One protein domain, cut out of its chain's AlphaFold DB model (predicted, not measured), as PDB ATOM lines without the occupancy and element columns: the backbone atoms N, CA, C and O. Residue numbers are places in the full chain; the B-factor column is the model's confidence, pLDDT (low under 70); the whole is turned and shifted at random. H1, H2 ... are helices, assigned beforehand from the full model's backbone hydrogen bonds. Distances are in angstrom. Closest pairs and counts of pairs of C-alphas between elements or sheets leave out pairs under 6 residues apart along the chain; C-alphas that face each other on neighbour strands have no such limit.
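Overview. This is residues 80 to 150 of the 499 residues of an uncharacterized protein of Exophiala sideris (UniProt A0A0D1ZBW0). A long helix, H2, and a shorter one, H1, lie side by side and run opposite ways as a helical hairpin, while residues 84 to 91, before H1, run along one side of the pair. At one end of this rod, residues 114 to 121, of which 120 and 121 belong to H2, stick out free. The printed part has 71 residues with two named helices, H1 then H2, and no named strand; its class is all helix. It is loose, with a radius of gyration of the C-alphas of 14.2 A, and spans 49 by 21 by 14 A.

Along the chain. H2, the longest helix, holds residues 120 to 147 and measures 41.0 A from C-alpha 120 at (-16.420, -32.356, 23.749) to C-alpha 147 at (-30.818, -1.094, 45.961). H1 holds residues 94 to 110 and measures 24.2 A from first to last C-alpha, beginning with C-alpha 94 at (-28.354, 0.774, 34.747). Residues 80 to 93 hold no named element.

Arrangement. H2 touches H1 with residues 130 to 141 alone. The closest C-alphas of the two helices are those of Val 108 and Ala 130, 5.8 A apart. Their lines stand at a shallow tilt of 7 degrees, opposite ways, and their centres are 11.5 A apart. In H1 every O i to N i+4 pair is within hydrogen-bond range; in H2, 23 of 24 are.

Size, cuts and confidence. The C-alphas of Ser 117 and Ser 150, the two farthest apart, are 49.7 A apart. Without residues 114 to 121 the body spans 42 by 21 by 14 A. The printed part has no cut, and the link from H1 to H2, 9 residues, is short. The mean pLDDT of the printed part is 73.5; it is under 70 at residues 80 to 85, 106 to 120, 123, and 149 to 150.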
ATOM      1  N   ARG A  80     -12.833  -9.871  17.929       38.00
ATOM      2  CA  ARG A  80     -12.091  -9.368  19.074       38.00
ATOM      3  C   ARG A  80     -11.709 -10.607  19.873       38.00
ATOM      4  O   ARG A  80     -12.588 -11.349  20.290       38.00
ATOM      5  N   HIS A  81     -10.415 -10.812  20.111       34.31
ATOM      6  CA  HIS A  81      -9.976 -11.649  21.225       34.31
ATOM      7  C   HIS A  81     -10.450 -10.967  22.514       34.31
ATOM      8  O   HIS A  81      -9.734 -10.143  23.088       34.31
ATOM      9  N   VAL A  82     -11.687 -11.239  22.929       41.69
ATOM     10  CA  VAL A  82     -12.213 -10.717  24.184       41.69
ATOM     11  C   VAL A  82     -11.766 -11.666  25.281       41.69
ATOM     12  O   VAL A  82     -12.344 -12.724  25.493       41.69
ATOM     13  N   THR A  83     -10.705 -11.291  25.989       44.69
ATOM     14  CA  THR A  83     -10.334 -11.966  27.233       44.69
ATOM     15  C   THR A  83     -11.544 -11.957  28.163       44.69
ATOM     16  O   THR A  83     -11.942 -10.876  28.590       44.69
ATOM     17  N   PHE A  84     -12.100 -13.134  28.477       51.94
ATOM     18  CA  PHE A  84     -13.271 -13.292  29.349       51.94
ATOM     19  C   PHE A  84     -13.195 -12.392  30.593       51.94
ATOM     20  O   PHE A  84     -12.476 -12.700  31.552       51.94
ATOM     21  N   MET A  85     -13.952 -11.296  30.590       64.38
ATOM     22  CA  MET A  85     -14.032 -10.369  31.710       64.38
ATOM     23  C   MET A  85     -15.170 -10.800  32.624       64.38
ATOM     24  O   MET A  85     -16.343 -10.746  32.257       64.38
ATOM     25  N   ALA A  86     -14.818 -11.203  33.846       75.44
ATOM     26  CA  ALA A  86     -15.806 -11.393  34.897       75.44
ATOM     27  C   ALA A  86     -16.635 -10.106  35.093       75.44
ATOM     28  O   ALA A  86     -16.078  -9.007  35.008       75.44
ATOM     29  N   PRO A  87     -17.947 -10.217  35.383       83.31
ATOM     30  CA  PRO A  87     -18.760  -9.049  35.705       83.31
ATOM     31  C   PRO A  87     -18.147  -8.275  36.892       83.31
ATOM     32  O   PRO A  87     -17.491  -8.885  37.747       83.31
ATOM     33  N   PRO A  88     -18.351  -6.948  36.987       85.12
ATOM     34  CA  PRO A  88     -17.887  -6.146  38.123       85.12
ATOM     35  C   PRO A  88     -18.627  -6.553  39.405       85.12
ATOM     36  O   PRO A  88     -19.736  -7.076  39.334       85.12
ATOM     37  N   GLU A  89     -18.039  -6.363  40.590       85.94
ATOM     38  CA  GLU A  89     -18.658  -6.774  41.872       85.94
ATOM     39  C   GLU A  89     -20.008  -6.094  42.134       85.94
ATOM     40  O   GLU A  89     -20.931  -6.716  42.656       85.94
ATOM     41  N   THR A  90     -20.145  -4.836  41.717       87.12
ATOM     42  CA  THR A  90     -21.389  -4.065  41.796       87.12
ATOM     43  C   THR A  90     -21.581  -3.221  40.538       87.12
ATOM     44  O   THR A  90     -20.620  -2.833  39.871       87.12
ATOM     45  N   PHE A  91     -22.838  -2.912  40.209       88.00
ATOM     46  CA  PHE A  91     -23.167  -2.025  39.097       88.00
ATOM     47  C   PHE A  91     -23.368  -0.586  39.574       88.00
ATOM     48  O   PHE A  91     -24.203  -0.305  40.426       88.00
ATOM     49  N   LEU A  92     -22.619   0.337  38.967       84.81
ATOM     50  CA  LEU A  92     -22.683   1.776  39.265       84.81
ATOM     51  C   LEU A  92     -23.956   2.446  38.720       84.81
ATOM     52  O   LEU A  92     -24.390   3.478  39.221       84.81
ATOM     53  N   SER A  93     -24.537   1.896  37.650       85.06
ATOM     54  CA  SER A  93     -25.749   2.415  37.017       85.06
ATOM     55  C   SER A  93     -26.409   1.354  36.138       85.06
ATOM     56  O   SER A  93     -25.778   0.370  35.748       85.06
ATOM     57  N   LEU A  94     -27.659   1.600  35.738       83.00
ATOM     58  CA  LEU A  94     -28.354   0.774  34.747       83.00
ATOM     59  C   LEU A  94     -27.642   0.773  33.384       83.00
ATOM     60  O   LEU A  94     -27.666  -0.233  32.682       83.00
ATOM     61  N   THR A  95     -26.977   1.870  33.005       81.06
ATOM     62  CA  THR A  95     -26.156   1.883  31.786       81.06
ATOM     63  C   THR A  95     -24.946   0.970  31.929       81.06
ATOM     64  O   THR A  95     -24.701   0.184  31.024       81.06
ATOM     65  N   HIS A  96     -24.257   0.998  33.072       81.19
ATOM     66  CA  HIS A  96     -23.129   0.102  33.333       81.19
ATOM     67  C   HIS A  96     -23.571  -1.374  33.303       81.19
ATOM     68  O   HIS A  96     -22.974  -2.168  32.583       81.19
ATOM     69  N   ALA A  97     -24.669  -1.723  33.985       85.31
ATOM     70  CA  ALA A  97     -25.221  -3.081  33.972       85.31
ATOM     71  C   ALA A  97     -25.585  -3.574  32.558       85.31
ATOM     72  O   ALA A  97     -25.228  -4.692  32.190       85.31
ATOM     73  N   ALA A  98     -26.247  -2.726  31.760       80.81
ATOM     74  CA  ALA A  98     -26.612  -3.034  30.379       80.81
ATOM     75  C   ALA A  98     -25.379  -3.235  29.483       80.81
ATOM     76  O   ALA A  98     -25.324  -4.201  28.729       80.81
ATOM     77  N   THR A  99     -24.370  -2.362  29.582       77.62
ATOM     78  CA  THR A  99     -23.132  -2.491  28.800       77.62
ATOM     79  C   THR A  99     -22.369  -3.762  29.171       77.62
ATOM     80  O   THR A  99     -21.958  -4.492  28.277       77.62
ATOM     81  N   CYS A 100     -22.258  -4.089  30.465       81.19
ATOM     82  CA  CYS A 100     -21.679  -5.361  30.903       81.19
ATOM     83  C   CYS A 100     -22.479  -6.578  30.424       81.19
ATOM     84  O   CYS A 100     -21.870  -7.608  30.160       81.19
ATOM     85  N   SER A 101     -23.811  -6.471  30.316       81.69
ATOM     86  CA  SER A 101     -24.653  -7.534  29.756       81.69
ATOM     87  C   SER A 101     -24.280  -7.787  28.296       81.69
ATOM     88  O   SER A 101     -23.785  -8.866  27.998       81.69
ATOM     89  N   HIS A 102     -24.387  -6.773  27.425       73.62
ATOM     90  CA  HIS A 102     -24.011  -6.882  26.008       73.62
ATOM     91  C   HIS A 102     -22.589  -7.427  25.825       73.62
ATOM     92  O   HIS A 102     -22.411  -8.438  25.160       73.62
ATOM     93  N   SER A 103     -21.588  -6.846  26.501       73.56
ATOM     94  CA  SER A 103     -20.203  -7.321  26.380       73.56
ATOM     95  C   SER A 103     -20.019  -8.775  26.821       73.56
ATOM     96  O   SER A 103     -19.151  -9.456  26.281       73.56
ATOM     97  N   LEU A 104     -20.787  -9.252  27.807       76.56
ATOM     98  CA  LEU A 104     -20.767 -10.653  28.228       76.56
ATOM     99  C   LEU A 104     -21.470 -11.560  27.209       76.56
ATOM    100  O   LEU A 104     -20.998 -12.671  26.987       76.56
ATOM    101  N   LEU A 105     -22.549 -11.101  26.571       72.44
ATOM    102  CA  LEU A 105     -23.184 -11.839  25.478       72.44
ATOM    103  C   LEU A 105     -22.218 -11.991  24.301       72.44
ATOM    104  O   LEU A 105     -21.985 -13.118  23.877       72.44
ATOM    105  N   ASP A 106     -21.577 -10.903  23.865       69.62
ATOM    106  CA  ASP A 106     -20.571 -10.927  22.795       69.62
ATOM    107  C   ASP A 106     -19.478 -11.976  23.064       69.62
ATOM    108  O   ASP A 106     -19.107 -12.718  22.164       69.62
ATOM    109  N   GLN A 107     -18.992 -12.076  24.310       69.75
ATOM    110  CA  GLN A 107     -18.029 -13.105  24.731       69.75
ATOM    111  C   GLN A 107     -18.616 -14.517  24.622       69.75
ATOM    112  O   GLN A 107     -18.045 -15.383  23.967       69.75
ATOM    113  N   VAL A 108     -19.780 -14.742  25.239       67.69
ATOM    114  CA  VAL A 108     -20.426 -16.062  25.293       67.69
ATOM    115  C   VAL A 108     -20.784 -16.594  23.902       67.69
ATOM    116  O   VAL A 108     -20.699 -17.801  23.700       67.69
ATOM    117  N   PHE A 109     -21.150 -15.728  22.951       66.19
ATOM    118  CA  PHE A 109     -21.439 -16.122  21.568       66.19
ATOM    119  C   PHE A 109     -20.182 -16.191  20.677       66.19
ATOM    120  O   PHE A 109     -20.110 -17.058  19.805       66.19
ATOM    121  N   ALA A 110     -19.162 -15.347  20.890       63.91
ATOM    122  CA  ALA A 110     -17.923 -15.390  20.102       63.91
ATOM    123  C   ALA A 110     -17.053 -16.622  20.397       63.91
ATOM    124  O   ALA A 110     -16.433 -17.154  19.476       63.91
ATOM    125  N   ASP A 111     -17.032 -17.088  21.649       57.25
ATOM    126  CA  ASP A 111     -16.292 -18.286  22.075       57.25
ATOM    127  C   ASP A 111     -17.061 -19.601  21.810       57.25
ATOM    128  O   ASP A 111     -16.674 -20.669  22.291       57.25
ATOM    129  N   LEU A 112     -18.151 -19.556  21.032       56.44
ATOM    130  CA  LEU A 112     -18.819 -20.764  20.562       56.44
ATOM    131  C   LEU A 112     -17.963 -21.489  19.512       56.44
ATOM    132  O   LEU A 112     -17.423 -20.836  18.615       56.44
ATOM    133  N   PRO A 113     -17.897 -22.836  19.543       49.81
ATOM    134  CA  PRO A 113     -17.096 -23.616  18.603       49.81
ATOM    135  C   PRO A 113     -17.552 -23.435  17.145       49.81
ATOM    136  O   PRO A 113     -18.373 -24.194  16.630       49.81
ATOM    137  N   GLN A 114     -16.956 -22.475  16.432       49.12
ATOM    138  CA  GLN A 114     -17.163 -22.250  14.990       49.12
ATOM    139  C   GLN A 114     -16.653 -23.429  14.133       49.12
ATOM    140  O   GLN A 114     -16.804 -23.418  12.913       49.12
ATOM    141  N   THR A 115     -16.020 -24.441  14.745       41.03
ATOM    142  CA  THR A 115     -15.463 -25.609  14.056       41.03
ATOM    143  C   THR A 115     -15.930 -26.930  14.673       41.03
ATOM    144  O   THR A 115     -16.100 -27.075  15.886       41.03
ATOM    145  N   GLN A 116     -16.068 -27.951  13.826       46.50
ATOM    146  CA  GLN A 116     -16.364 -29.327  14.250       46.50
ATOM    147  C   GLN A 116     -15.174 -30.020  14.955       46.50
ATOM    148  O   GLN A 116     -15.301 -31.163  15.381       46.50
ATOM    149  N   SER A 117     -14.018 -29.351  15.075       43.88
ATOM    150  CA  SER A 117     -12.745 -29.957  15.493       43.88
ATOM    151  C   SER A 117     -12.439 -29.842  16.995       43.88
ATOM    152  O   SER A 117     -11.386 -30.303  17.440       43.88
ATOM    153  N   GLU A 118     -13.316 -29.224  17.787       56.06
ATOM    154  CA  GLU A 118     -13.110 -29.079  19.230       56.06
ATOM    155  C   GLU A 118     -13.613 -30.289  20.021       56.06
ATOM    156  O   GLU A 118     -14.740 -30.759  19.845       56.06
ATOM    157  N   SER A 119     -12.771 -30.764  20.945       65.56
ATOM    158  CA  SER A 119     -13.103 -31.849  21.869       65.56
ATOM    159  C   SER A 119     -14.341 -31.507  22.697       65.56
ATOM    160  O   SER A 119     -14.438 -30.406  23.239       65.56
ATOM    161  N   LEU A 120     -15.241 -32.483  22.881       68.94
ATOM    162  CA  LEU A 120     -16.420 -32.356  23.749       68.94
ATOM    163  C   LEU A 120     -16.058 -31.807  25.137       68.94
ATOM    164  O   LEU A 120     -16.780 -30.977  25.680       68.94
ATOM    165  N   THR A 121     -14.909 -32.217  25.685       73.69
ATOM    166  CA  THR A 121     -14.401 -31.728  26.973       73.69
ATOM    167  C   THR A 121     -14.199 -30.213  26.989       73.69
ATOM    168  O   THR A 121     -14.485 -29.590  28.004       73.69
ATOM    169  N   GLU A 122     -13.729 -29.610  25.895       71.38
ATOM    170  CA  GLU A 122     -13.512 -28.160  25.841       71.38
ATOM    171  C   GLU A 122     -14.836 -27.412  25.668       71.38
ATOM    172  O   GLU A 122     -15.093 -26.460  26.404       71.38
ATOM    173  N   LYS A 123     -15.744 -27.930  24.827       67.81
ATOM    174  CA  LYS A 123     -17.114 -27.401  24.694       67.81
ATOM    175  C   LYS A 123     -17.843 -27.358  26.043       67.81
ATOM    176  O   LYS A 123     -18.439 -26.341  26.391       67.81
ATOM    177  N   PHE A 124     -17.738 -28.423  26.842       74.88
ATOM    178  CA  PHE A 124     -18.306 -28.454  28.193       74.88
ATOM    179  C   PHE A 124     -17.656 -27.438  29.142       74.88
ATOM    180  O   PHE A 124     -18.370 -26.805  29.916       74.88
ATOM    181  N   ARG A 125     -16.332 -27.238  29.082       75.75
ATOM    182  CA  ARG A 125     -15.619 -26.271  29.941       75.75
ATOM    183  C   ARG A 125     -15.955 -24.823  29.601       75.75
ATOM    184  O   ARG A 125     -16.185 -24.027  30.513       75.75
ATOM    185  N   LEU A 126     -16.000 -24.489  28.313       72.88
ATOM    186  CA  LEU A 126     -16.429 -23.172  27.838       72.88
ATOM    187  C   LEU A 126     -17.886 -22.913  28.246       72.88
ATOM    188  O   LEU A 126     -18.174 -21.872  28.838       72.88
ATOM    189  N   GLY A 127     -18.766 -23.903  28.069       73.94
ATOM    190  CA  GLY A 127     -20.162 -23.834  28.498       73.94
ATOM    191  C   GLY A 127     -20.355 -23.659  30.011       73.94
ATOM    192  O   GLY A 127     -21.124 -22.806  30.461       73.94
ATOM    193  N   GLU A 128     -19.638 -24.418  30.841       80.00
ATOM    194  CA  GLU A 128     -19.695 -24.276  32.304       80.00
ATOM    195  C   GLU A 128     -19.227 -22.879  32.747       80.00
ATOM    196  O   GLU A 128     -19.861 -22.234  33.593       80.00
ATOM    197  N   ARG A 129     -18.162 -22.364  32.118       79.62
ATOM    198  CA  ARG A 129     -17.627 -21.022  32.376       79.62
ATOM    199  C   ARG A 129     -18.613 -19.925  31.977       79.62
ATOM    200  O   ARG A 129     -18.880 -19.036  32.784       79.62
ATOM    201  N   ALA A 130     -19.165 -19.987  30.770       78.50
ATOM    202  CA  ALA A 130     -20.142 -19.025  30.267       78.50
ATOM    203  C   ALA A 130     -21.428 -19.014  31.111       78.50
ATOM    204  O   ALA A 130     -21.899 -17.943  31.500       78.50
ATOM    205  N   THR A 131     -21.930 -20.189  31.508       83.44
ATOM    206  CA  THR A 131     -23.067 -20.311  32.441       83.44
ATOM    207  C   THR A 131     -22.757 -19.638  33.779       83.44
ATOM    208  O   THR A 131     -23.547 -18.832  34.269       83.44
ATOM    209  N   SER A 132     -21.573 -19.905  34.338       87.19
ATOM    210  CA  SER A 132     -21.125 -19.311  35.604       87.19
ATOM    211  C   SER A 132     -21.005 -17.782  35.531       87.19
ATOM    212  O   SER A 132     -21.321 -17.094  36.499       87.19
ATOM    213  N   LEU A 133     -20.569 -17.233  34.392       87.06
ATOM    214  CA  LEU A 133     -20.465 -15.786  34.178       87.06
ATOM    215  C   LEU A 133     -21.836 -15.115  34.024       87.06
ATOM    216  O   LEU A 133     -22.052 -14.057  34.616       87.06
ATOM    217  N   LEU A 134     -22.762 -15.729  33.276       87.69
ATOM    218  CA  LEU A 134     -24.143 -15.250  33.135       87.69
ATOM    219  C   LEU A 134     -24.859 -15.224  34.492       87.69
ATOM    220  O   LEU A 134     -25.480 -14.217  34.843       87.69
ATOM    221  N   ASP A 135     -24.715 -16.283  35.288       90.88
ATOM    222  CA  ASP A 135     -25.346 -16.370  36.608       90.88
ATOM    223  C   ASP A 135     -24.707 -15.388  37.599       90.88
ATOM    224  O   ASP A 135     -25.423 -14.645  38.275       90.88
ATOM    225  N   ALA A 136     -23.375 -15.255  37.592       91.94
ATOM    226  CA  ALA A 136     -22.675 -14.241  38.381       91.94
ATOM    227  C   ALA A 136     -23.023 -12.797  37.971       91.94
ATOM    228  O   ALA A 136     -22.979 -11.905  38.821       91.94
ATOM    229  N   TRP A 137     -23.353 -12.537  36.700       92.81
ATOM    230  CA  TRP A 137     -23.871 -11.238  36.255       92.81
ATOM    231  C   TRP A 137     -25.284 -11.012  36.807       92.81
ATOM    232  O   TRP A 137     -25.553  -9.950  37.375       92.81
ATOM    233  N   ASN A 138     -26.164 -12.015  36.711       93.06
ATOM    234  CA  ASN A 138     -27.549 -11.894  37.161       93.06
ATOM    235  C   ASN A 138     -27.645 -11.714  38.679       93.06
ATOM    236  O   ASN A 138     -28.358 -10.819  39.119       93.06
ATOM    237  N   ASP A 139     -26.891 -12.462  39.485       92.88
ATOM    238  CA  ASP A 139     -26.883 -12.294  40.949       92.88
ATOM    239  C   ASP A 139     -26.553 -10.846  41.360       92.88
ATOM    240  O   ASP A 139     -27.217 -10.244  42.210       92.88
ATOM    241  N   ARG A 140     -25.568 -10.240  40.688       92.50
ATOM    242  CA  ARG A 140     -25.151  -8.848  40.921       92.50
ATOM    243  C   ARG A 140     -26.163  -7.846  40.369       92.50
ATOM    244  O   ARG A 140     -26.350  -6.777  40.956       92.50
ATOM    245  N   PHE A 141     -26.855  -8.191  39.285       91.75
ATOM    246  CA  PHE A 141     -27.935  -7.380  38.734       91.75
ATOM    247  C   PHE A 141     -29.147  -7.374  39.671       91.75
ATOM    248  O   PHE A 141     -29.640  -6.302  40.011       91.75
ATOM    249  N   GLN A 142     -29.556  -8.528  40.200       91.06
ATOM    250  CA  GLN A 142     -30.620  -8.639  41.202       91.06
ATOM    251  C   GLN A 142     -30.255  -7.894  42.500       91.06
ATOM    252  O   GLN A 142     -31.097  -7.192  43.069       91.06
ATOM    253  N   HIS A 143     -28.989  -7.942  42.934       91.06
ATOM    254  CA  HIS A 143     -28.505  -7.120  44.049       91.06
ATOM    255  C   HIS A 143     -28.627  -5.610  43.761       91.06
ATOM    256  O   HIS A 143     -29.095  -4.850  44.614       91.06
ATOM    257  N   PHE A 144     -28.273  -5.168  42.549       89.50
ATOM    258  CA  PHE A 144     -28.467  -3.786  42.094       89.50
ATOM    259  C   PHE A 144     -29.957  -3.392  42.033       89.50
ATOM    260  O   PHE A 144     -30.323  -2.316  42.510       89.50
ATOM    261  N   LEU A 145     -30.843  -4.272  41.545       87.19
ATOM    262  CA  LEU A 145     -32.300  -4.063  41.536       87.19
ATOM    263  C   LEU A 145     -32.890  -3.885  42.943       87.19
ATOM    264  O   LEU A 145     -33.867  -3.147  43.103       87.19
ATOM    265  N   GLY A 146     -32.313  -4.550  43.950       85.31
ATOM    266  CA  GLY A 146     -32.698  -4.413  45.357       85.31
ATOM    267  C   GLY A 146     -32.359  -3.047  45.965       85.31
ATOM    268  O   GLY A 146     -33.080  -2.581  46.842       85.31
ATOM    269  N   HIS A 147     -31.312  -2.386  45.463       80.94
ATOM    270  CA  HIS A 147     -30.818  -1.094  45.961       80.94
ATOM    271  C   HIS A 147     -31.196   0.101  45.065       80.94
ATOM    272  O   HIS A 147     -30.841   1.239  45.370       80.94
ATOM    273  N   CYS A 148     -31.902  -0.125  43.952       71.00
ATOM    274  CA  CYS A 148     -32.220   0.915  42.975       71.00
ATOM    275  C   CYS A 148     -33.272   1.913  43.527       71.00
ATOM    276  O   CYS A 148     -34.423   1.521  43.737       71.00
ATOM    277  N   PRO A 149     -32.932   3.206  43.731       57.16
ATOM    278  CA  PRO A 149     -33.729   4.126  44.557       57.16
ATOM    279  C   PRO A 149     -35.002   4.683  43.893       57.16
ATOM    280  O   PRO A 149     -35.718   5.467  44.511       57.16
ATOM    281  N   SER A 150     -35.318   4.306  42.650       57.38
ATOM    282  CA  SER A 150     -36.606   4.632  42.028       57.38
ATOM    283  C   SER A 150     -37.013   3.596  40.980       57.38
ATOM    284  O   SER A 150     -36.396   3.469  39.923       57.38
TER     285      SER A 150